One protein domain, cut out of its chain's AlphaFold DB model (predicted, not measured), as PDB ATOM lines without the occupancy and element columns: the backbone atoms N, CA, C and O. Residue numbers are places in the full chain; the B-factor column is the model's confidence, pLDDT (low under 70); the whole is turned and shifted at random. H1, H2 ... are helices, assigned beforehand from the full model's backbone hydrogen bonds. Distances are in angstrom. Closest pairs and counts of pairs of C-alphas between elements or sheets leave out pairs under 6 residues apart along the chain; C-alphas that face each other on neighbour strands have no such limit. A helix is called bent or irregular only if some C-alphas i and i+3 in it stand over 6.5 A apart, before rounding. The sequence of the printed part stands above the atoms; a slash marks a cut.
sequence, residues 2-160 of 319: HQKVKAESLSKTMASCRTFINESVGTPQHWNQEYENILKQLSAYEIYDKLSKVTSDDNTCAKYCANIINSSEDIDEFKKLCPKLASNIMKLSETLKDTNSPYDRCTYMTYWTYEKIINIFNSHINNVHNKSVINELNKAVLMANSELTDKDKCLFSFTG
ATOM      1  N   HIS A   2     -18.584  43.008  12.458       62.09
ATOM      2  CA  HIS A   2     -19.603  42.054  11.968       62.09
ATOM      3  C   HIS A   2     -21.034  42.603  11.813       62.09
ATOM      4  O   HIS A   2     -21.677  42.320  10.808       62.09
ATOM      5  N   GLN A   3     -21.533  43.417  12.750       65.56
ATOM      6  CA  GLN A   3     -22.875  44.013  12.626       65.56
ATOM      7  C   GLN A   3     -22.983  44.994  11.446       65.56
ATOM      8  O   GLN A   3     -24.009  45.031  10.776       65.56
ATOM      9  N   LYS A   4     -21.904  45.729  11.150       66.38
ATOM     10  CA  LYS A   4     -21.838  46.672  10.024       66.38
ATOM     11  C   LYS A   4     -21.854  45.939   8.678       66.38
ATOM     12  O   LYS A   4     -22.656  46.276   7.820       66.38
ATOM     13  N   VAL A   5     -21.074  44.863   8.554       70.00
ATOM     14  CA  VAL A   5     -21.059  43.998   7.358       70.00
ATOM     15  C   VAL A   5     -22.421  43.326   7.132       70.00
ATOM     16  O   VAL A   5     -22.900  43.256   6.002       70.00
ATOM     17  N   LYS A   6     -23.095  42.877   8.202       70.69
ATOM     18  CA  LYS A   6     -24.442  42.291   8.111       70.69
ATOM     19  C   LYS A   6     -25.493  43.318   7.664       70.69
ATOM     20  O   LYS A   6     -26.345  42.987   6.845       70.69
ATOM     21  N   ALA A   7     -25.418  44.550   8.170       73.19
ATOM     22  CA  ALA A   7     -26.317  45.635   7.778       73.19
ATOM     23  C   ALA A   7     -26.110  46.065   6.314       73.19
ATOM     24  O   ALA A   7     -27.082  46.238   5.582       73.19
ATOM     25  N   GLU A   8     -24.857  46.165   5.861       77.38
ATOM     26  CA  GLU A   8     -24.517  46.461   4.463       77.38
ATOM     27  C   GLU A   8     -24.999  45.349   3.512       77.38
ATOM     28  O   GLU A   8     -25.606  45.637   2.480       77.38
ATOM     29  N   SER A   9     -24.816  44.077   3.887       80.12
ATOM     30  CA  SER A   9     -25.324  42.932   3.119       80.12
ATOM     31  C   SER A   9     -26.853  42.931   3.016       80.12
ATOM     32  O   SER A   9     -27.386  42.699   1.932       80.12
ATOM     33  N   LEU A  10     -27.561  43.212   4.116       83.88
ATOM     34  CA  LEU A  10     -29.024  43.292   4.128       83.88
ATOM     35  C   LEU A  10     -29.524  44.431   3.232       83.88
ATOM     36  O   LEU A  10     -30.398  44.214   2.397       83.88
ATOM     37  N   SER A  11     -28.922  45.619   3.346       87.12
ATOM     38  CA  SER A  11     -29.270  46.777   2.515       87.12
ATOM     39  C   SER A  11     -29.078  46.495   1.024       87.12
ATOM     40  O   SER A  11     -29.893  46.931   0.209       87.12
ATOM     41  N   LYS A  12     -28.021  45.763   0.650       88.88
ATOM     42  CA  LYS A  12     -27.779  45.363  -0.740       88.88
ATOM     43  C   LYS A  12     -28.858  44.401  -1.243       88.88
ATOM     44  O   LYS A  12     -29.389  44.609  -2.328       88.88
ATOM     45  N   THR A  13     -29.222  43.387  -0.455       89.75
ATOM     46  CA  THR A  13     -30.286  42.443  -0.833       89.75
ATOM     47  C   THR A  13     -31.651  43.124  -0.926       89.75
ATOM     48  O   THR A  13     -32.386  42.856  -1.872       89.75
ATOM     49  N   MET A  14     -31.975  44.060  -0.027       91.38
ATOM     50  CA  MET A  14     -33.201  44.866  -0.135       91.38
ATOM     51  C   MET A  14     -33.252  45.655  -1.451       91.38
ATOM     52  O   MET A  14     -34.300  45.714  -2.089       91.38
ATOM     53  N   ALA A  15     -32.123  46.213  -1.903       91.12
ATOM     54  CA  ALA A  15     -32.056  46.891  -3.195       91.12
ATOM     55  C   ALA A  15     -32.333  45.928  -4.365       91.12
ATOM     56  O   ALA A  15     -33.147  46.253  -5.226       91.12
ATOM     57  N   SER A  16     -31.738  44.730  -4.360       91.12
ATOM     58  CA  SER A  16     -32.013  43.688  -5.364       91.12
ATOM     59  C   SER A  16     -33.478  43.235  -5.358       91.12
ATOM     60  O   SER A  16     -34.063  43.015  -6.415       91.12
ATOM     61  N   CYS A  17     -34.098  43.143  -4.181       93.69
ATOM     62  CA  CYS A  17     -35.500  42.763  -4.031       93.69
ATOM     63  C   CYS A  17     -36.472  43.714  -4.741       93.69
ATOM     64  O   CYS A  17     -37.500  43.261  -5.241       93.69
ATOM     65  N   ARG A  18     -36.160  45.013  -4.836       91.19
ATOM     66  CA  ARG A  18     -37.050  46.008  -5.467       91.19
ATOM     67  C   ARG A  18     -37.368  45.699  -6.927       91.19
ATOM     68  O   ARG A  18     -38.444  46.067  -7.388       91.19
ATOM     69  N   THR A  19     -36.478  44.987  -7.611       88.56
ATOM     70  CA  THR A  19     -36.691  44.513  -8.983       88.56
ATOM     71  C   THR A  19     -37.784  43.443  -9.064       88.56
ATOM     72  O   THR A  19     -38.489  43.368 -10.058       88.56
ATOM     73  N   PHE A  20     -37.973  42.633  -8.016       88.38
ATOM     74  CA  PHE A  20     -38.812  41.430  -8.078       88.38
ATOM     75  C   PHE A  20     -40.145  41.535  -7.315       88.38
ATOM     76  O   PHE A  20     -41.076  40.798  -7.626       88.38
ATOM     77  N   ILE A  21     -40.275  42.438  -6.333       85.75
ATOM     78  CA  ILE A  21     -41.457  42.509  -5.443       85.75
ATOM     79  C   ILE A  21     -42.725  43.105  -6.081       85.75
ATOM     80  O   ILE A  21     -43.825  42.838  -5.595       85.75
ATOM     81  N   ASN A  22     -42.588  43.897  -7.150       70.88
ATOM     82  CA  ASN A  22     -43.709  44.589  -7.805       70.88
ATOM     83  C   ASN A  22     -44.159  43.926  -9.111       70.88
ATOM     84  O   ASN A  22     -45.167  44.324  -9.693       70.88
ATOM     85  N   GLU A  23     -43.424  42.923  -9.579       69.94
ATOM     86  CA  GLU A  23     -43.786  42.215 -10.795       69.94
ATOM     87  C   GLU A  23     -44.844  41.156 -10.493       69.94
ATOM     88  O   GLU A  23     -44.798  40.448  -9.479       69.94
ATOM     89  N   SER A  24     -45.828  41.025 -11.382       68.88
ATOM     90  CA  SER A  24     -46.719  39.880 -11.309       68.88
ATOM     91  C   SER A  24     -45.880  38.621 -11.526       68.88
ATOM     92  O   SER A  24     -45.131  38.500 -12.496       68.88
ATOM     93  N   VAL A  25     -46.001  37.656 -10.611       69.94
ATOM     94  CA  VAL A  25     -45.633  36.273 -10.917       69.94
ATOM     95  C   VAL A  25     -46.606  35.874 -12.012       69.94
ATOM     96  O   VAL A  25     -47.773  35.589 -11.717       69.94
ATOM     97  N   GLY A  26     -46.163  36.019 -13.264       53.91
ATOM     98  CA  GLY A  26     -46.981  35.789 -14.440       53.91
ATOM     99  C   GLY A  26     -47.739  34.477 -14.303       53.91
ATOM    100  O   GLY A  26     -47.309  33.543 -13.619       53.91
ATOM    101  N   THR A  27     -48.907  34.406 -14.919       48.44
ATOM    102  CA  THR A  27     -49.585  33.139 -15.161       48.44
ATOM    103  C   THR A  27     -49.041  32.552 -16.456       48.44
ATOM    104  O   THR A  27     -49.513  32.938 -17.522       48.44
ATOM    105  N   PRO A  28     -48.113  31.580 -16.420       43.62
ATOM    106  CA  PRO A  28     -48.049  30.624 -17.509       43.62
ATOM    107  C   PRO A  28     -49.310  29.753 -17.473       43.62
ATOM    108  O   PRO A  28     -49.348  28.688 -16.863       43.62
ATOM    109  N   GLN A  29     -50.382  30.270 -18.075       49.22
ATOM    110  CA  GLN A  29     -51.626  29.560 -18.365       49.22
ATOM    111  C   GLN A  29     -51.341  28.448 -19.370       49.22
ATOM    112  O   GLN A  29     -51.521  28.639 -20.567       49.22
ATOM    113  N   HIS A  30     -50.869  27.293 -18.910       50.28
ATOM    114  CA  HIS A  30     -50.741  26.159 -19.825       50.28
ATOM    115  C   HIS A  30     -51.540  24.936 -19.390       50.28
ATOM    116  O   HIS A  30     -52.109  24.249 -20.230       50.28
ATOM    117  N   TRP A  31     -51.635  24.626 -18.094       56.56
ATOM    118  CA  TRP A  31     -52.157  23.309 -17.708       56.56
ATOM    119  C   TRP A  31     -53.649  23.265 -17.367       56.56
ATOM    120  O   TRP A  31     -54.212  22.169 -17.392       56.56
ATOM    121  N   ASN A  32     -54.274  24.406 -17.060       63.88
ATOM    122  CA  ASN A  32     -55.708  24.549 -16.786       63.88
ATOM    123  C   ASN A  32     -56.461  25.330 -17.877       63.88
ATOM    124  O   ASN A  32     -57.653  25.575 -17.706       63.88
ATOM    125  N   GLN A  33     -55.801  25.692 -18.985       71.06
ATOM    126  CA  GLN A  33     -56.386  26.507 -20.058       71.06
ATOM    127  C   GLN A  33     -57.687  25.900 -20.607       71.06
ATOM    128  O   GLN A  33     -58.649  26.621 -20.854       71.06
ATOM    129  N   GLU A  34     -57.747  24.567 -20.704       80.56
ATOM    130  CA  GLU A  34     -58.937  23.823 -21.141       80.56
ATOM    131  C   GLU A  34     -60.190  24.160 -20.310       80.56
ATOM    132  O   GLU A  34     -61.288  24.258 -20.853       80.56
ATOM    133  N   TYR A  35     -60.030  24.395 -19.003       87.00
ATOM    134  CA  TYR A  35     -61.132  24.673 -18.074       87.00
ATOM    135  C   TYR A  35     -61.092  26.091 -17.501       87.00
ATOM    136  O   TYR A  35     -61.881  26.417 -16.618       87.00
ATOM    137  N   GLU A  36     -60.200  26.958 -17.980       84.69
ATOM    138  CA  GLU A  36     -59.916  28.256 -17.363       84.69
ATOM    139  C   GLU A  36     -61.170  29.131 -17.247       84.69
ATOM    140  O   GLU A  36     -61.449  29.687 -16.185       84.69
ATOM    141  N   ASN A  37     -61.958  29.209 -18.321       85.62
ATOM    142  CA  ASN A  37     -63.185  30.008 -18.354       85.62
ATOM    143  C   ASN A  37     -64.225  29.528 -17.335       85.62
ATOM    144  O   ASN A  37     -64.953  30.341 -16.774       85.62
ATOM    145  N   ILE A  38     -64.265  28.219 -17.085       87.88
ATOM    146  CA  ILE A  38     -65.163  27.592 -16.117       87.88
ATOM    147  C   ILE A  38     -64.647  27.859 -14.703       87.88
ATOM    148  O   ILE A  38     -65.381  28.357 -13.856       87.88
ATOM    149  N   LEU A  39     -63.363  27.584 -14.453       88.44
ATOM    150  CA  LEU A  39     -62.746  27.745 -13.136       88.44
ATOM    151  C   LEU A  39     -62.822  29.192 -12.640       88.44
ATOM    152  O   LEU A  39     -63.090  29.403 -11.462       88.44
ATOM    153  N   LYS A  40     -62.676  30.182 -13.532       89.12
ATOM    154  CA  LYS A  40     -62.836  31.615 -13.220       89.12
ATOM    155  C   LYS A  40     -64.198  31.980 -12.639       89.12
ATOM    156  O   LYS A  40     -64.307  32.969 -11.922       89.12
ATOM    157  N   GLN A  41     -65.230  31.204 -12.953       86.75
ATOM    158  CA  GLN A  41     -66.584  31.424 -12.455       86.75
ATOM    159  C   GLN A  41     -66.828  30.721 -11.118       86.75
ATOM    160  O   GLN A  41     -67.887  30.912 -10.528       86.75
ATOM    161  N   LEU A  42     -65.891  29.914 -10.611       90.19
ATOM    162  CA  LEU A  42     -66.067  29.103  -9.408       90.19
ATOM    163  C   LEU A  42     -65.456  29.746  -8.151       90.19
ATOM    164  O   LEU A  42     -64.566  30.588  -8.228       90.19
ATOM    165  N   SER A  43     -65.935  29.334  -6.976       90.69
ATOM    166  CA  SER A  43     -65.603  29.951  -5.681       90.69
ATOM    167  C   SER A  43     -64.106  29.913  -5.349       90.69
ATOM    168  O   SER A  43     -63.560  30.868  -4.802       90.69
ATOM    169  N   ALA A  44     -63.413  28.827  -5.699       94.12
ATOM    170  CA  ALA A  44     -61.983  28.678  -5.445       94.12
ATOM    171  C   ALA A  44     -61.137  29.744  -6.167       94.12
ATOM    172  O   ALA A  44     -60.118  30.180  -5.632       94.12
ATOM    173  N   TYR A  45     -61.561  30.195  -7.354       92.50
ATOM    174  CA  TYR A  45     -60.818  31.191  -8.129       92.50
ATOM    175  C   TYR A  45     -60.718  32.531  -7.401       92.50
ATOM    176  O   TYR A  45     -59.641  33.121  -7.355       92.50
ATOM    177  N   GLU A  46     -61.801  32.978  -6.763       91.81
ATOM    178  CA  GLU A  46     -61.822  34.225  -5.988       91.81
ATOM    179  C   GLU A  46     -60.793  34.199  -4.845       91.81
ATOM    180  O   GLU A  46     -60.141  35.201  -4.551       91.81
ATOM    181  N   ILE A  47     -60.587  33.032  -4.229       95.44
ATOM    182  CA  ILE A  47     -59.598  32.840  -3.161       95.44
ATOM    183  C   ILE A  47     -58.170  32.894  -3.720       95.44
ATOM    184  O   ILE A  47     -57.303  33.565  -3.157       95.44
ATOM    185  N   TYR A  48     -57.919  32.248  -4.860       95.19
ATOM    186  CA  TYR A  48     -56.617  32.307  -5.531       95.19
ATOM    187  C   TYR A  48     -56.274  33.695  -6.069       95.19
ATOM    188  O   TYR A  48     -55.101  34.082  -6.078       95.19
ATOM    189  N   ASP A  49     -57.274  34.463  -6.488       92.81
ATOM    190  CA  ASP A  49     -57.110  35.849  -6.908       92.81
ATOM    191  C   ASP A  49     -56.693  36.744  -5.727       92.81
ATOM    192  O   ASP A  49     -55.733  37.508  -5.857       92.81
ATOM    193  N   LYS A  50     -57.295  36.566  -4.537       95.12
ATOM    194  CA  LYS A  50     -56.851  37.245  -3.299       95.12
ATOM    195  C   LYS A  50     -55.366  36.980  -3.013       95.12
ATOM    196  O   LYS A  50     -54.600  37.930  -2.862       95.12
ATOM    197  N   LEU A  51     -54.933  35.714  -3.030       95.06
ATOM    198  CA  LEU A  51     -53.520  35.332  -2.843       95.06
ATOM    199  C   LEU A  51     -52.601  35.906  -3.936       95.06
ATOM    200  O   LEU A  51     -51.454  36.282  -3.688       95.06
ATOM    201  N   SER A  52     -53.105  36.005  -5.166       92.56
ATOM    202  CA  SER A  52     -52.366  36.567  -6.301       92.56
ATOM    203  C   SER A  52     -52.237  38.090  -6.241       92.56
ATOM    204  O   SER A  52     -51.366  38.636  -6.917       92.56
ATOM    205  N   LYS A  53     -53.041  38.787  -5.436       92.56
ATOM    206  CA  LYS A  53     -52.994  40.249  -5.269       92.56
ATOM    207  C   LYS A  53     -52.137  40.711  -4.091       92.56
ATOM    208  O   LYS A  53     -51.835  41.899  -4.009       92.56
ATOM    209  N   VAL A  54     -51.703  39.802  -3.216       93.00
ATOM    210  CA  VAL A  54     -50.831  40.151  -2.085       93.00
ATOM    211  C   VAL A  54     -49.517  40.759  -2.576       93.00
ATOM    212  O   VAL A  54     -48.846  40.222  -3.464       93.00
ATOM    213  N   THR A  55     -49.161  41.893  -1.976       91.50
ATOM    214  CA  THR A  55     -47.918  42.624  -2.222       91.50
ATOM    215  C   THR A  55     -46.857  42.272  -1.182       91.50
ATOM    216  O   THR A  55     -47.164  41.922  -0.034       91.50
ATOM    217  N   SER A  56     -45.598  42.369  -1.608       92.50
ATOM    218  CA  SER A  56     -44.416  42.117  -0.778       92.50
ATOM    219  C   SER A  56     -43.597  43.387  -0.628       92.50
ATOM    220  O   SER A  56     -43.509  44.175  -1.565       92.50
ATOM    221  N   ASP A  57     -42.978  43.569   0.530       92.81
ATOM    222  CA  ASP A  57     -42.002  44.630   0.770       92.81
ATOM    223  C   ASP A  57     -40.558  44.105   0.661       92.81
ATOM    224  O   ASP A  57     -40.300  42.894   0.664       92.81
ATOM    225  N   ASP A  58     -39.602  45.029   0.536       93.62
ATOM    226  CA  ASP A  58     -38.185  44.705   0.371       93.62
ATOM    227  C   ASP A  58     -37.575  44.053   1.621       93.62
ATOM    228  O   ASP A  58     -36.691  43.207   1.484       93.62
ATOM    229  N   ASN A  59     -38.079  44.361   2.819       93.69
ATOM    230  CA  ASN A  59     -37.637  43.732   4.062       93.69
ATOM    231  C   ASN A  59     -38.090  42.265   4.151       93.69
ATOM    232  O   ASN A  59     -37.259  41.392   4.403       93.69
ATOM    233  N   THR A  60     -39.361  41.964   3.878       94.81
ATOM    234  CA  THR A  60     -39.884  40.587   3.799       94.81
ATOM    235  C   THR A  60     -39.116  39.779   2.753       94.81
ATOM    236  O   THR A  60     -38.647  38.674   3.031       94.81
ATOM    237  N   CYS A  61     -38.904  40.352   1.566       96.12
ATOM    238  CA  CYS A  61     -38.105  39.724   0.519       96.12
ATOM    239  C   CYS A  61     -36.668  39.430   0.977       96.12
ATOM    240  O   CYS A  61     -36.213  38.288   0.904       96.12
ATOM    241  N   ALA A  62     -35.953  40.432   1.488       95.69
ATOM    242  CA  ALA A  62     -34.558  40.265   1.877       95.69
ATOM    243  C   ALA A  62     -34.393  39.300   3.055       95.69
ATOM    244  O   ALA A  62     -33.392  38.593   3.136       95.69
ATOM    245  N   LYS A  63     -35.376  39.237   3.953       95.50
ATOM    246  CA  LYS A  63     -35.345  38.358   5.119       95.50
ATOM    247  C   LYS A  63     -35.509  36.885   4.754       95.50
ATOM    248  O   LYS A  63     -34.737  36.064   5.243       95.50
ATOM    249  N   TYR A  64     -36.488  36.549   3.915       96.19
ATOM    250  CA  TYR A  64     -36.842  35.148   3.651       96.19
ATOM    251  C   TYR A  64     -36.284  34.604   2.331       96.19
ATOM    252  O   TYR A  64     -36.154  33.394   2.184       96.19
ATOM    253  N   CYS A  65     -35.928  35.474   1.380       96.38
ATOM    254  CA  CYS A  65     -35.609  35.083   0.004       96.38
ATOM    255  C   CYS A  65     -34.184  35.424  -0.442       96.38
ATOM    256  O   CYS A  65     -33.867  35.229  -1.613       96.38
ATOM    257  N   ALA A  66     -33.310  35.907   0.452       94.94
ATOM    258  CA  ALA A  66     -31.971  36.388   0.091       94.94
ATOM    259  C   ALA A  66     -31.172  35.416  -0.792       94.94
ATOM    260  O   ALA A  66     -30.539  35.850  -1.752       94.94
ATOM    261  N   ASN A  67     -31.213  34.114  -0.493       93.44
ATOM    262  CA  ASN A  67     -30.462  33.107  -1.249       93.44
ATOM    263  C   ASN A  67     -30.953  32.989  -2.698       93.44
ATOM    264  O   ASN A  67     -30.131  32.939  -3.605       93.44
ATOM    265  N   ILE A  68     -32.272  33.029  -2.910       94.12
ATOM    266  CA  ILE A  68     -32.882  32.966  -4.246       94.12
ATOM    267  C   ILE A  68     -32.611  34.267  -5.010       94.12
ATOM    268  O   ILE A  68     -32.205  34.250  -6.168       94.12
ATOM    269  N   ILE A  69     -32.774  35.416  -4.345       94.25
ATOM    270  CA  ILE A  69     -32.565  36.743  -4.946       94.25
ATOM    271  C   ILE A  69     -31.120  36.937  -5.412       94.25
ATOM    272  O   ILE A  69     -30.888  37.517  -6.472       94.25
ATOM    273  N   ASN A  70     -30.151  36.460  -4.632       91.56
ATOM    274  CA  ASN A  70     -28.731  36.619  -4.934       91.56
ATOM    275  C   ASN A  70     -28.177  35.517  -5.858       91.56
ATOM    276  O   ASN A  70     -27.022  35.619  -6.276       91.56
ATOM    277  N   SER A  71     -28.957  34.476  -6.170       88.62
ATOM    278  CA  SER A  71     -28.537  33.403  -7.072       88.62
ATOM    279  C   SER A  71     -28.527  33.888  -8.525       88.62
ATOM    280  O   SER A  71     -29.523  34.402  -9.038       88.62
ATOM    281  N   SER A  72     -27.399  33.705  -9.213       83.50
ATOM    282  CA  SER A  72     -27.297  33.925 -10.662       83.50
ATOM    283  C   SER A  72     -27.830  32.751 -11.486       83.50
ATOM    284  O   SER A  72     -28.021  32.902 -12.686       83.50
ATOM    285  N   GLU A  73     -28.034  31.592 -10.857       83.25
ATOM    286  CA  GLU A  73     -28.470  30.352 -11.512       83.25
ATOM    287  C   GLU A  73     -29.993  30.169 -11.452       83.25
ATOM    288  O   GLU A  73     -30.567  29.472 -12.287       83.25
ATOM    289  N   ASP A  74     -30.654  30.800 -10.476       81.69
ATOM    290  CA  ASP A  74     -32.094  30.652 -10.276       81.69
ATOM    291  C   ASP A  74     -32.894  31.432 -11.327       81.69
ATOM    292  O   ASP A  74     -32.624  32.604 -11.607       81.69
ATOM    293  N   ILE A  75     -33.944  30.780 -11.832       85.44
ATOM    294  CA  ILE A  75     -34.942  31.352 -12.742       85.44
ATOM    295  C   ILE A  75     -35.591  32.586 -12.089       85.44
ATOM    296  O   ILE A  75     -36.061  32.524 -10.948       85.44
ATOM    297  N   ASP A  76     -35.654  33.703 -12.815       88.81
ATOM    298  CA  ASP A  76     -36.132  34.986 -12.283       88.81
ATOM    299  C   ASP A  76     -37.580  34.924 -11.773       88.81
ATOM    300  O   ASP A  76     -37.946  35.611 -10.821       88.81
ATOM    301  N   GLU A  77     -38.424  34.056 -12.326       91.00
ATOM    302  CA  GLU A  77     -39.777  33.836 -11.828       91.00
ATOM    303  C   GLU A  77     -39.803  33.263 -10.404       91.00
ATOM    304  O   GLU A  77     -40.725  33.579  -9.649       91.00
ATOM    305  N   PHE A  78     -38.786  32.505  -9.975       92.56
ATOM    306  CA  PHE A  78     -38.657  32.105  -8.569       92.56
ATOM    307  C   PHE A  78     -38.231  33.269  -7.671       92.56
ATOM    308  O   PHE A  78     -38.713  33.365  -6.537       92.56
ATOM    309  N   LYS A  79     -37.416  34.202  -8.185       92.50
ATOM    310  CA  LYS A  79     -37.072  35.458  -7.492       92.50
ATOM    311  C   LYS A  79     -38.302  36.344  -7.281       92.50
ATOM    312  O   LYS A  79     -38.385  37.022  -6.261       92.50
ATOM    313  N   LYS A  80     -39.290  36.277  -8.182       93.50
ATOM    314  CA  LYS A  80     -40.610  36.927  -8.037       93.50
ATOM    315  C   LYS A  80     -41.546  36.145  -7.109       93.50
ATOM    316  O   LYS A  80     -42.254  36.733  -6.294       93.50
ATOM    317  N   LEU A  81     -41.560  34.812  -7.209       95.19
ATOM    318  CA  LEU A  81     -42.455  33.957  -6.423       95.19
ATOM    319  C   LEU A  81     -42.119  33.968  -4.931       95.19
ATOM    320  O   LEU A  81     -43.032  34.091  -4.118       95.19
ATOM    321  N   CYS A  82     -40.840  33.853  -4.561       96.19
ATOM    322  CA  CYS A  82     -40.432  33.743  -3.161       96.19
ATOM    323  C   CYS A  82     -40.960  34.877  -2.257       96.19
ATOM    324  O   CYS A  82     -41.614  34.566  -1.256       96.19
ATOM    325  N   PRO A  83     -40.744  36.176  -2.560       95.75
ATOM    326  CA  PRO A  83     -41.203  37.248  -1.676       95.75
ATOM    327  C   PRO A  83     -42.726  37.260  -1.535       95.75
ATOM    328  O   PRO A  83     -43.248  37.494  -0.441       95.75
ATOM    329  N   LYS A  84     -43.438  36.925  -2.615       95.94
ATOM    330  CA  LYS A  84     -44.897  36.834  -2.627       95.94
ATOM    331  C   LYS A  84     -45.417  35.679  -1.784       95.94
ATOM    332  O   LYS A  84     -46.353  35.859  -1.016       95.94
ATOM    333  N   LEU A  85     -44.783  34.516  -1.893       96.12
ATOM    334  CA  LEU A  85     -45.043  33.344  -1.063       96.12
ATOM    335  C   LEU A  85     -44.823  33.659   0.424       96.12
ATOM    336  O   LEU A  85     -45.717  33.411   1.230       96.12
ATOM    337  N   ALA A  86     -43.687  34.266   0.777       96.12
ATOM    338  CA  ALA A  86     -43.396  34.664   2.154       96.12
ATOM    339  C   ALA A  86     -44.440  35.658   2.692       96.12
ATOM    340  O   ALA A  86     -44.977  35.470   3.782       96.12
ATOM    341  N   SER A  87     -44.801  36.670   1.899       95.81
ATOM    342  CA  SER A  87     -45.824  37.656   2.274       95.81
ATOM    343  C   SER A  87     -47.210  37.033   2.434       95.81
ATOM    344  O   SER A  87     -47.918  37.362   3.383       95.81
ATOM    345  N   ASN A  88     -47.589  36.115   1.539       96.25
ATOM    346  CA  ASN A  88     -48.839  35.368   1.644       96.25
ATOM    347  C   ASN A  88     -48.889  34.534   2.928       96.25
ATOM    348  O   ASN A  88     -49.912  34.559   3.595       96.25
ATOM    349  N   ILE A  89     -47.801  33.849   3.308       96.50
ATOM    350  CA  ILE A  89     -47.727  33.095   4.573       96.50
ATOM    351  C   ILE A  89     -47.941  34.033   5.765       96.50
ATOM    352  O   ILE A  89     -48.808  33.776   6.596       96.50
ATOM    353  N   MET A  90     -47.210  35.150   5.813       95.44
ATOM    354  CA  MET A  90     -47.283  36.103   6.929       95.44
ATOM    355  C   MET A  90     -48.661  36.764   7.078       95.44
ATOM    356  O   MET A  90     -49.051  37.126   8.184       95.44
ATOM    357  N   LYS A  91     -49.398  36.927   5.973       95.50
ATOM    358  CA  LYS A  91     -50.692  37.630   5.919       95.50
ATOM    359  C   LYS A  91     -51.873  36.688   5.668       95.50
ATOM    360  O   LYS A  91     -52.965  37.163   5.354       95.50
ATOM    361  N   LEU A  92     -51.682  35.368   5.761       96.12
ATOM    362  CA  LEU A  92     -52.662  34.385   5.282       96.12
ATOM    363  C   LEU A  92     -54.007  34.504   6.007       96.12
ATOM    364  O   LEU A  92     -55.062  34.499   5.372       96.12
ATOM    365  N   SER A  93     -53.968  34.630   7.335       94.31
ATOM    366  CA  SER A  93     -55.162  34.715   8.181       94.31
ATOM    367  C   SER A  93     -55.978  35.985   7.937       94.31
ATOM    368  O   SER A  93     -57.204  35.936   8.004       94.31
ATOM    369  N   GLU A  94     -55.316  37.094   7.605       95.06
ATOM    370  CA  GLU A  94     -55.949  38.365   7.245       95.06
ATOM    371  C   GLU A  94     -56.493  38.333   5.809       95.06
ATOM    372  O   GLU A  94     -57.659  38.652   5.571       95.06
ATOM    373  N   THR A  95     -55.664  37.892   4.858       96.00
ATOM    374  CA  THR A  95     -55.986  37.842   3.420       96.00
ATOM    375  C   THR A  95     -57.186  36.939   3.154       96.00
ATOM    376  O   THR A  95     -58.060  37.273   2.352       96.00
ATOM    377  N   LEU A  96     -57.249  35.801   3.850       96.25
ATOM    378  CA  LEU A  96     -58.306  34.800   3.722       96.25
ATOM    379  C   LEU A  96     -59.186  34.722   4.977       96.25
ATOM    380  O   LEU A  96     -59.646  33.645   5.358       96.25
ATOM    381  N   LYS A  97     -59.443  35.864   5.628       94.50
ATOM    382  CA  LYS A  97     -60.263  35.932   6.851       94.50
ATOM    383  C   LYS A  97     -61.670  35.341   6.691       94.50
ATOM    384  O   LYS A  97     -62.188  34.769   7.644       94.50
ATOM    385  N   ASP A  98     -62.238  35.423   5.485       92.75
ATOM    386  CA  ASP A  98     -63.581  34.921   5.160       92.75
ATOM    387  C   ASP A  98     -63.597  33.411   4.847       92.75
ATOM    388  O   ASP A  98     -64.654  32.832   4.629       92.75
ATOM    389  N   THR A  99     -62.432  32.755   4.786       92.44
ATOM    390  CA  THR A  99     -62.335  31.310   4.548       92.44
ATOM    391  C   THR A  99     -62.544  30.539   5.852       92.44
ATOM    392  O   THR A  99     -61.920  30.860   6.870       92.44
ATOM    393  N   ASN A 100     -63.384  29.499   5.774       82.69
ATOM    394  CA  ASN A 100     -64.014  28.768   6.883       82.69
ATOM    395  C   ASN A 100     -63.081  28.305   8.011       82.69
ATOM    396  O   ASN A 100     -63.497  28.286   9.167       82.69
ATOM    397  N   SER A 101     -61.841  27.907   7.712       89.88
ATOM    398  CA  SER A 101     -60.921  27.389   8.728       89.88
ATOM    399  C   SER A 101     -59.454  27.719   8.425       89.88
ATOM    400  O   SER A 101     -59.090  27.887   7.257       89.88
ATOM    401  N   PRO A 102     -58.573  27.768   9.447       91.56
ATOM    402  CA  PRO A 102     -57.123  27.836   9.237       91.56
ATOM    403  C   PRO A 102     -56.601  26.714   8.329       91.56
ATOM    404  O   PRO A 102     -55.722  26.945   7.501       91.56
ATOM    405  N   TYR A 103     -57.196  25.523   8.439       92.56
ATOM    406  CA  TYR A 103     -56.884  24.381   7.587       92.56
ATOM    407  C   TYR A 103     -57.164  24.680   6.111       92.56
ATOM    408  O   TYR A 103     -56.266  24.552   5.282       92.56
ATOM    409  N   ASP A 104     -58.363  25.173   5.797       94.12
ATOM    410  CA  ASP A 104     -58.765  25.518   4.431       94.12
ATOM    411  C   ASP A 104     -57.886  26.620   3.841       94.12
ATOM    412  O   ASP A 104     -57.430  26.523   2.704       94.12
ATOM    413  N   ARG A 105     -57.584  27.664   4.624       95.56
ATOM    414  CA  ARG A 105     -56.649  28.718   4.196       95.56
ATOM    415  C   ARG A 105     -55.305  28.117   3.795       95.56
ATOM    416  O   ARG A 105     -54.727  28.518   2.786       95.56
ATOM    417  N   CYS A 106     -54.831  27.135   4.560       96.12
ATOM    418  CA  CYS A 106     -53.568  26.478   4.284       96.12
ATOM    419  C   CYS A 106     -53.610  25.563   3.050       96.12
ATOM    420  O   CYS A 106     -52.646  25.550   2.277       96.12
ATOM    421  N   THR A 107     -54.708  24.843   2.796       96.00
ATOM    422  CA  THR A 107     -54.842  24.038   1.568       96.00
ATOM    423  C   THR A 107     -54.909  24.929   0.327       96.00
ATOM    424  O   THR A 107     -54.191  24.669  -0.641       96.00
ATOM    425  N   TYR A 108     -55.648  26.047   0.370       97.06
ATOM    426  CA  TYR A 108     -55.620  27.052  -0.700       97.06
ATOM    427  C   TYR A 108     -54.206  27.596  -0.925       97.06
ATOM    428  O   TYR A 108     -53.737  27.626  -2.061       97.06
ATOM    429  N   MET A 109     -53.495  27.972   0.140       96.69
ATOM    430  CA  MET A 109     -52.128  28.481   0.028       96.69
ATOM    431  C   MET A 109     -51.163  27.456  -0.590       96.69
ATOM    432  O   MET A 109     -50.351  27.797  -1.456       96.69
ATOM    433  N   THR A 110     -51.291  26.189  -0.193       96.62
ATOM    434  CA  THR A 110     -50.500  25.076  -0.730       96.62
ATOM    435  C   THR A 110     -50.719  24.944  -2.237       96.62
ATOM    436  O   THR A 110     -49.767  25.035  -3.015       96.62
ATOM    437  N   TYR A 111     -51.976  24.814  -2.674       96.31
ATOM    438  CA  TYR A 111     -52.297  24.586  -4.085       96.31
ATOM    439  C   TYR A 111     -52.088  25.812  -4.972       96.31
ATOM    440  O   TYR A 111     -51.713  25.656  -6.135       96.31
ATOM    441  N   TRP A 112     -52.240  27.025  -4.431       96.06
ATOM    442  CA  TRP A 112     -51.817  28.248  -5.117       96.06
ATOM    443  C   TRP A 112     -50.319  28.207  -5.411       96.06
ATOM    444  O   TRP A 112     -49.891  28.460  -6.536       96.06
ATOM    445  N   THR A 113     -49.514  27.833  -4.415       95.81
ATOM    446  CA  THR A 113     -48.057  27.799  -4.564       95.81
ATOM    447  C   THR A 113     -47.627  26.708  -5.545       95.81
ATOM    448  O   THR A 113     -46.809  26.970  -6.424       95.81
ATOM    449  N   TYR A 114     -48.212  25.507  -5.459       94.94
ATOM    450  CA  TYR A 114     -47.935  24.419  -6.399       94.94
ATOM    451  C   TYR A 114     -48.253  24.809  -7.843       94.94
ATOM    452  O   TYR A 114     -47.432  24.570  -8.724       94.94
ATOM    453  N   GLU A 115     -49.389  25.468  -8.091       92.62
ATOM    454  CA  GLU A 115     -49.732  25.974  -9.424       92.62
ATOM    455  C   GLU A 115     -48.666  26.937  -9.961       92.62
ATOM    456  O   GLU A 115     -48.237  26.790 -11.105       92.62
ATOM    457  N   LYS A 116     -48.190  27.889  -9.142       92.94
ATOM    458  CA  LYS A 116     -47.130  28.819  -9.567       92.94
ATOM    459  C   LYS A 116     -45.830  28.091  -9.897       92.94
ATOM    460  O   LYS A 116     -45.228  28.386 -10.924       92.94
ATOM    461  N   ILE A 117     -45.428  27.118  -9.082       92.31
ATOM    462  CA  ILE A 117     -44.211  26.331  -9.317       92.31
ATOM    463  C   ILE A 117     -44.328  25.498 -10.603       92.31
ATOM    464  O   ILE A 117     -43.419  25.526 -11.432       92.31
ATOM    465  N   ILE A 118     -45.453  24.802 -10.806       89.81
ATOM    466  CA  ILE A 118     -45.726  24.025 -12.027       89.81
ATOM    467  C   ILE A 118     -45.631  24.923 -13.264       89.81
ATOM    468  O   ILE A 118     -45.008  24.549 -14.256       89.81
ATOM    469  N   ASN A 119     -46.225  26.114 -13.201       88.44
ATOM    470  CA  ASN A 119     -46.222  27.064 -14.306       88.44
ATOM    471  C   ASN A 119     -44.806  27.531 -14.659       88.44
ATOM    472  O   ASN A 119     -44.456  27.548 -15.836       88.44
ATOM    473  N   ILE A 120     -43.978  27.840 -13.657       88.94
ATOM    474  CA  ILE A 120     -42.574  28.212 -13.873       88.94
ATOM    475  C   ILE A 120     -41.825  27.065 -14.560       88.94
ATOM    476  O   ILE A 120     -41.179  27.283 -15.580       88.94
ATOM    477  N   PHE A 121     -41.952  25.828 -14.075       86.56
ATOM    478  CA  PHE A 121     -41.257  24.698 -14.699       86.56
ATOM    479  C   PHE A 121     -41.718  24.407 -16.128       86.56
ATOM    480  O   PHE A 121     -40.882  24.137 -16.988       86.56
ATOM    481  N   ASN A 122     -43.015  24.522 -16.415       84.75
ATOM    482  CA  ASN A 122     -43.535  24.343 -17.773       84.75
ATOM    483  C   ASN A 122     -43.040  25.422 -18.749       84.75
ATOM    484  O   ASN A 122     -42.915  25.151 -19.939       84.75
ATOM    485  N   SER A 123     -42.741  26.632 -18.271       82.56
ATOM    486  CA  SER A 123     -42.153  27.700 -19.092       82.56
ATOM    487  C   SER A 123     -40.642  27.564 -19.286       82.56
ATOM    488  O   SER A 123     -40.084  28.211 -20.168       82.56
ATOM    489  N   HIS A 124     -39.984  26.711 -18.498       77.44
ATOM    490  CA  HIS A 124     -38.526  26.593 -18.422       77.44
ATOM    491  C   HIS A 124     -38.053  25.133 -18.550       77.44
ATOM    492  O   HIS A 124     -37.121  24.710 -17.869       77.44
ATOM    493  N   ILE A 125     -38.686  24.355 -19.441       66.81
ATOM    494  CA  ILE A 125     -38.486  22.896 -19.611       66.81
ATOM    495  C   ILE A 125     -37.010  22.501 -19.844       66.81
ATOM    496  O   ILE A 125     -36.606  21.397 -19.488       66.81
ATOM    497  N   ASN A 126     -36.185  23.406 -20.380       61.94
ATOM    498  CA  ASN A 126     -34.772  23.150 -20.684       61.94
ATOM    499  C   ASN A 126     -33.803  23.417 -19.511       61.94
ATOM    500  O   ASN A 126     -32.612  23.139 -19.639       61.94
ATOM    501  N   ASN A 127     -34.273  23.936 -18.371       59.28
ATOM    502  CA  ASN A 127     -33.416  24.250 -17.223       59.28
ATOM    503  C   ASN A 127     -33.346  23.053 -16.263       59.28
ATOM    504  O   ASN A 127     -34.254  22.802 -15.476       59.28
ATOM    505  N   VAL A 128     -32.247  22.296 -16.334       52.00
ATOM    506  CA  VAL A 128     -32.032  21.027 -15.605       52.00
ATOM    507  C   VAL A 128     -31.661  21.236 -14.117       52.00
ATOM    508  O   VAL A 128     -31.671  20.293 -13.326       52.00
ATOM    509  N   HIS A 129     -31.400  22.470 -13.675       56.06
ATOM    510  CA  HIS A 129     -30.866  22.776 -12.337       56.06
ATOM    511  C   HIS A 129     -31.916  23.306 -11.344       56.06
ATOM    512  O   HIS A 129     -31.752  24.357 -10.738       56.06
ATOM    513  N   ASN A 130     -32.994  22.551 -11.114       66.19
ATOM    514  CA  ASN A 130     -34.148  23.056 -10.351       66.19
ATOM    515  C   ASN A 130     -34.247  22.573  -8.893       66.19
ATOM    516  O   ASN A 130     -35.085  23.051  -8.130       66.19
ATOM    517  N   LYS A 131     -33.400  21.631  -8.458       74.81
ATOM    518  CA  LYS A 131     -33.478  21.102  -7.082       74.81
ATOM    519  C   LYS A 131     -33.010  22.117  -6.031       74.81
ATOM    520  O   LYS A 131     -33.545  22.127  -4.925       74.81
ATOM    521  N   SER A 132     -32.038  22.964  -6.382       84.06
ATOM    522  CA  SER A 132     -31.476  23.975  -5.474       84.06
ATOM    523  C   SER A 132     -32.524  25.024  -5.094       84.06
ATOM    524  O   SER A 132     -32.823  25.195  -3.912       84.06
ATOM    525  N   VAL A 133     -33.191  25.624  -6.088       89.94
ATOM    526  CA  VAL A 133     -34.208  26.663  -5.856       89.94
ATOM    527  C   VAL A 133     -35.412  26.150  -5.056       89.94
ATOM    528  O   VAL A 133     -35.900  26.840  -4.164       89.94
ATOM    529  N   ILE A 134     -35.845  24.904  -5.278       91.75
ATOM    530  CA  ILE A 134     -36.923  24.283  -4.490       91.75
ATOM    531  C   ILE A 134     -36.525  24.102  -3.017       91.75
ATOM    532  O   ILE A 134     -37.345  24.298  -2.117       91.75
ATOM    533  N   ASN A 135     -35.267  23.749  -2.742       92.19
ATOM    534  CA  ASN A 135     -34.770  23.650  -1.373       92.19
ATOM    535  C   ASN A 135     -34.735  25.020  -0.680       92.19
ATOM    536  O   ASN A 135     -35.149  25.133   0.474       92.19
ATOM    537  N   GLU A 136     -34.303  26.067  -1.384       93.94
ATOM    538  CA  GLU A 136     -34.321  27.427  -0.842       93.94
ATOM    539  C   GLU A 136     -35.750  27.952  -0.628       93.94
ATOM    540  O   GLU A 136     -36.018  28.581   0.395       93.94
ATOM    541  N   LEU A 137     -36.706  27.607  -1.500       95.06
ATOM    542  CA  LEU A 137     -38.122  27.918  -1.277       95.06
ATOM    543  C   LEU A 137     -38.670  27.215  -0.030       95.06
ATOM    544  O   LEU A 137     -39.362  27.849   0.765       95.06
ATOM    545  N   ASN A 138     -38.345  25.934   0.188       95.50
ATOM    546  CA  ASN A 138     -38.740  25.228   1.415       95.50
ATOM    547  C   ASN A 138     -38.195  25.938   2.664       95.50
ATOM    548  O   ASN A 138     -38.925  26.116   3.639       95.50
ATOM    549  N   LYS A 139     -36.935  26.393   2.635       95.56
ATOM    550  CA  LYS A 139     -36.350  27.172   3.739       95.56
ATOM    551  C   LYS A 139     -37.104  28.480   3.971       95.56
ATOM    552  O   LYS A 139     -37.409  28.783   5.121       95.56
ATOM    553  N   ALA A 140     -37.447  29.213   2.912       95.56
ATOM    554  CA  ALA A 140     -38.219  30.450   3.019       95.56
ATOM    555  C   ALA A 140     -39.593  30.214   3.675       95.56
ATOM    556  O   ALA A 140     -39.963  30.936   4.601       95.56
ATOM    557  N   VAL A 141     -40.313  29.160   3.264       96.25
ATOM    558  CA  VAL A 141     -41.605  28.764   3.863       96.25
ATOM    559  C   VAL A 141     -41.456  28.428   5.345       96.25
ATOM    560  O   VAL A 141     -42.261  28.881   6.160       96.25
ATOM    561  N   LEU A 142     -40.429  27.655   5.709       96.19
ATOM    562  CA  LEU A 142     -40.164  27.278   7.098       96.19
ATOM    563  C   LEU A 142     -39.821  28.494   7.967       96.19
ATOM    564  O   LEU A 142     -40.331  28.605   9.080       96.19
ATOM    565  N   MET A 143     -38.992  29.411   7.461       95.69
ATOM    566  CA  MET A 143     -38.616  30.635   8.174       95.69
ATOM    567  C   MET A 143     -39.799  31.588   8.356       95.69
ATOM    568  O   MET A 143     -39.958  32.144   9.433       95.69
ATOM    569  N   ALA A 144     -40.647  31.767   7.338       95.50
ATOM    570  CA  ALA A 144     -41.841  32.599   7.473       95.50
ATOM    571  C   ALA A 144     -42.813  32.011   8.514       95.50
ATOM    572  O   ALA A 144     -43.308  32.719   9.384       95.50
ATOM    573  N   ASN A 145     -43.034  30.692   8.486       96.00
ATOM    574  CA  ASN A 145     -43.920  30.021   9.438       96.00
ATOM    575  C   ASN A 145     -43.393  29.993  10.879       96.00
ATOM    576  O   ASN A 145     -44.195  29.934  11.810       96.00
ATOM    577  N   SER A 146     -42.075  29.993  11.100       95.31
ATOM    578  CA  SER A 146     -41.514  29.907  12.457       95.31
ATOM    579  C   SER A 146     -41.808  31.144  13.310       95.31
ATOM    580  O   SER A 146     -41.753  31.062  14.535       95.31
ATOM    581  N   GLU A 147     -42.164  32.260  12.673       94.62
ATOM    582  CA  GLU A 147     -42.524  33.519  13.327       94.62
ATOM    583  C   GLU A 147     -44.027  33.658  13.593       94.62
ATOM    584  O   GLU A 147     -44.452  34.592  14.274       94.62
ATOM    585  N   LEU A 148     -44.836  32.729  13.078       94.12
ATOM    586  CA  LEU A 148     -46.278  32.705  13.281       94.12
ATOM    587  C   LEU A 148     -46.651  31.937  14.549       94.12
ATOM    588  O   LEU A 148     -45.954  31.018  14.989       94.12
ATOM    589  N   THR A 149     -47.804  32.285  15.122       91.19
ATOM    590  CA  THR A 149     -48.393  31.495  16.210       91.19
ATOM    591  C   THR A 149     -48.871  30.143  15.683       91.19
ATOM    592  O   THR A 149     -49.205  30.019  14.507       91.19
ATOM    593  N   ASP A 150     -48.944  29.119  16.538       87.81
ATOM    594  CA  ASP A 150     -49.280  27.755  16.095       87.81
ATOM    595  C   ASP A 150     -50.620  27.657  15.351       87.81
ATOM    596  O   ASP A 150     -50.745  26.866  14.420       87.81
ATOM    597  N   LYS A 151     -51.596  28.501  15.702       85.56
ATOM    598  CA  LYS A 151     -52.900  28.575  15.020       85.56
ATOM    599  C   LYS A 151     -52.840  29.183  13.610       85.56
ATOM    600  O   LYS A 151     -53.755  28.954  12.825       85.56
ATOM    601  N   ASP A 152     -51.810  29.974  13.315       87.44
ATOM    602  CA  ASP A 152     -51.643  30.697  12.048       87.44
ATOM    603  C   ASP A 152     -50.625  30.012  11.123       87.44
ATOM    604  O   ASP A 152     -50.539  30.348   9.941       87.44
ATOM    605  N   LYS A 153     -49.862  29.037  11.638       92.31
ATOM    606  CA  LYS A 153     -48.904  28.265  10.845       92.31
ATOM    607  C   LYS A 153     -49.610  27.497   9.731       92.31
ATOM    608  O   LYS A 153     -50.557  26.749   9.956       92.31
ATOM    609  N   CYS A 154     -49.060  27.615   8.531       92.62
ATOM    610  CA  CYS A 154     -49.404  26.816   7.372       92.62
ATOM    611  C   CYS A 154     -48.151  26.114   6.843       92.62
ATOM    612  O   CYS A 154     -47.368  26.673   6.071       92.62
ATOM    613  N   LEU A 155     -47.960  24.870   7.282       88.81
ATOM    614  CA  LEU A 155     -46.801  24.062   6.917       88.81
ATOM    615  C   LEU A 155     -47.116  23.166   5.716       88.81
ATOM    616  O   LEU A 155     -47.937  22.248   5.783       88.81
ATOM    617  N   PHE A 156     -46.404  23.411   4.624       91.69
ATOM    618  CA  PHE A 156     -46.355  22.559   3.443       91.69
ATOM    619  C   PHE A 156     -44.933  22.552   2.883       91.69
ATOM    620  O   PHE A 156     -44.136  23.446   3.166       91.69
ATOM    621  N   SER A 157     -44.613  21.513   2.121       89.88
ATOM    622  CA  SER A 157     -43.296  21.314   1.530       89.88
ATOM    623  C   SER A 157     -43.417  21.048   0.043       89.88
ATOM    624  O   SER A 157     -44.378  20.449  -0.429       89.88
ATOM    625  N   PHE A 158     -42.387  21.425  -0.696       90.06
ATOM    626  CA  PHE A 158     -42.269  21.172  -2.127       90.06
ATOM    627  C   PHE A 158     -41.675  19.784  -2.377       90.06
ATOM    628  O   PHE A 158     -40.640  19.625  -3.020       90.06
ATOM    629  N   THR A 159     -42.319  18.778  -1.792       83.00
ATOM    630  CA  THR A 159     -42.003  17.357  -1.943       83.00
ATOM    631  C   THR A 159     -43.107  16.693  -2.757       83.00
ATOM    632  O   THR A 159     -44.283  16.899  -2.464       83.00
ATOM    633  N   GLY A 160     -42.741  15.888  -3.749       80.88
ATOM    634  CA  GLY A 160     -43.699  15.171  -4.592       80.88
ATOM    635  C   GLY A 160     -43.514  15.472  -6.072       80.88
ATOM    636  O   GLY A 160     -42.546  16.116  -6.480       80.88
TER     637      GLY A 160
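Overview. This is residues 2 to 160 of the 319 residues of an uncharacterized protein of Plasmodium cynomolgi (strain B) (UniProt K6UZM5). H5 forms the core, with H4, H8 and H7 packed on it; H4, H5 and H8 make a bundle, helices side by side. H1 crosses H4 at one end of the longest axis, where residues 2 to 8 stick out; toward the other end H3 crosses H7, with short H2 beyond it. The printed part has 159 residues with eight named helices, H1 to H8 in order, and no named strand: all helix. It is compact, with a radius of gyration of the C-alphas of 15.9 A and spans of 54 by 40 by 28 A.

Arrangement. H1, residues 2 to 17, touches H4, residues 58 to 70, with residues 10 to 17 alone, about perpendicular at 87 degrees; the closest C-alphas, of Met 14 and Asp 58, are 5.0 A apart. H2, residues 33 to 39, is close but not clearly touching H3, residues 43 to 53; the closest C-alphas, of Leu 39 and Tyr 45, are 6.4 A apart. H3 touches residues 108 to 112 alone of H7, residues 102 to 123; the closest C-alphas, of Tyr 48 and Trp 112, are 6.3 A apart. H4 and H5, residues 76 to 90, form a helical hairpin, at 36 degrees only just steep; the closest C-alphas, of Cys 61 and Pro 83, are 4.5 A apart. H6, residues 92 to 95, touches H7, the closest C-alphas, of Leu 92 and Arg 105, 7.0 A apart. H5 and H7 touch at a shallow tilt of 3 degrees, opposite ways; the closest C-alphas, of Glu 77 and Ile 120, are 6.6 A apart. H8, residues 131 to 146, touches H5 at a shallow tilt of 19 degrees, the same way; the closest C-alphas, of Ala 86 and Ala 144, are 5.9 A apart. Every O i to N i+4 pair is within hydrogen-bond range in H1, H7 and H8, against 6 of 7 in H3, 6 of 9 in H4, 9 of 11 in H5 and 1 of 3 in H2, where 3 of 4 O i to N i+3 pairs are; H6 is too short for an i+4 pair.

Along the chain. H1 begins at C-alpha 2 (-19.603, 42.054, 11.968) and is 22.6 A long. H5 is 22.2 A long, H7 32.0 A and H8 22.9 A, ending at C-alpha 146 (-41.514, 29.907, 12.457). H2 and H4 are irregular: C-alphas 34 and 37 are 8.0 A apart, C-alphas 64 and 67 8.3 A.

Size, cuts and confidence. The C-alphas of His 2 and Ile 38, the two farthest apart, are 55.4 A apart. The printed part has no cut; the link from H1 to H2 is long. Mean pLDDT of the printed part is 87.0, with residues 2 to 4, 23 to 32 and 125 to 130 under 70.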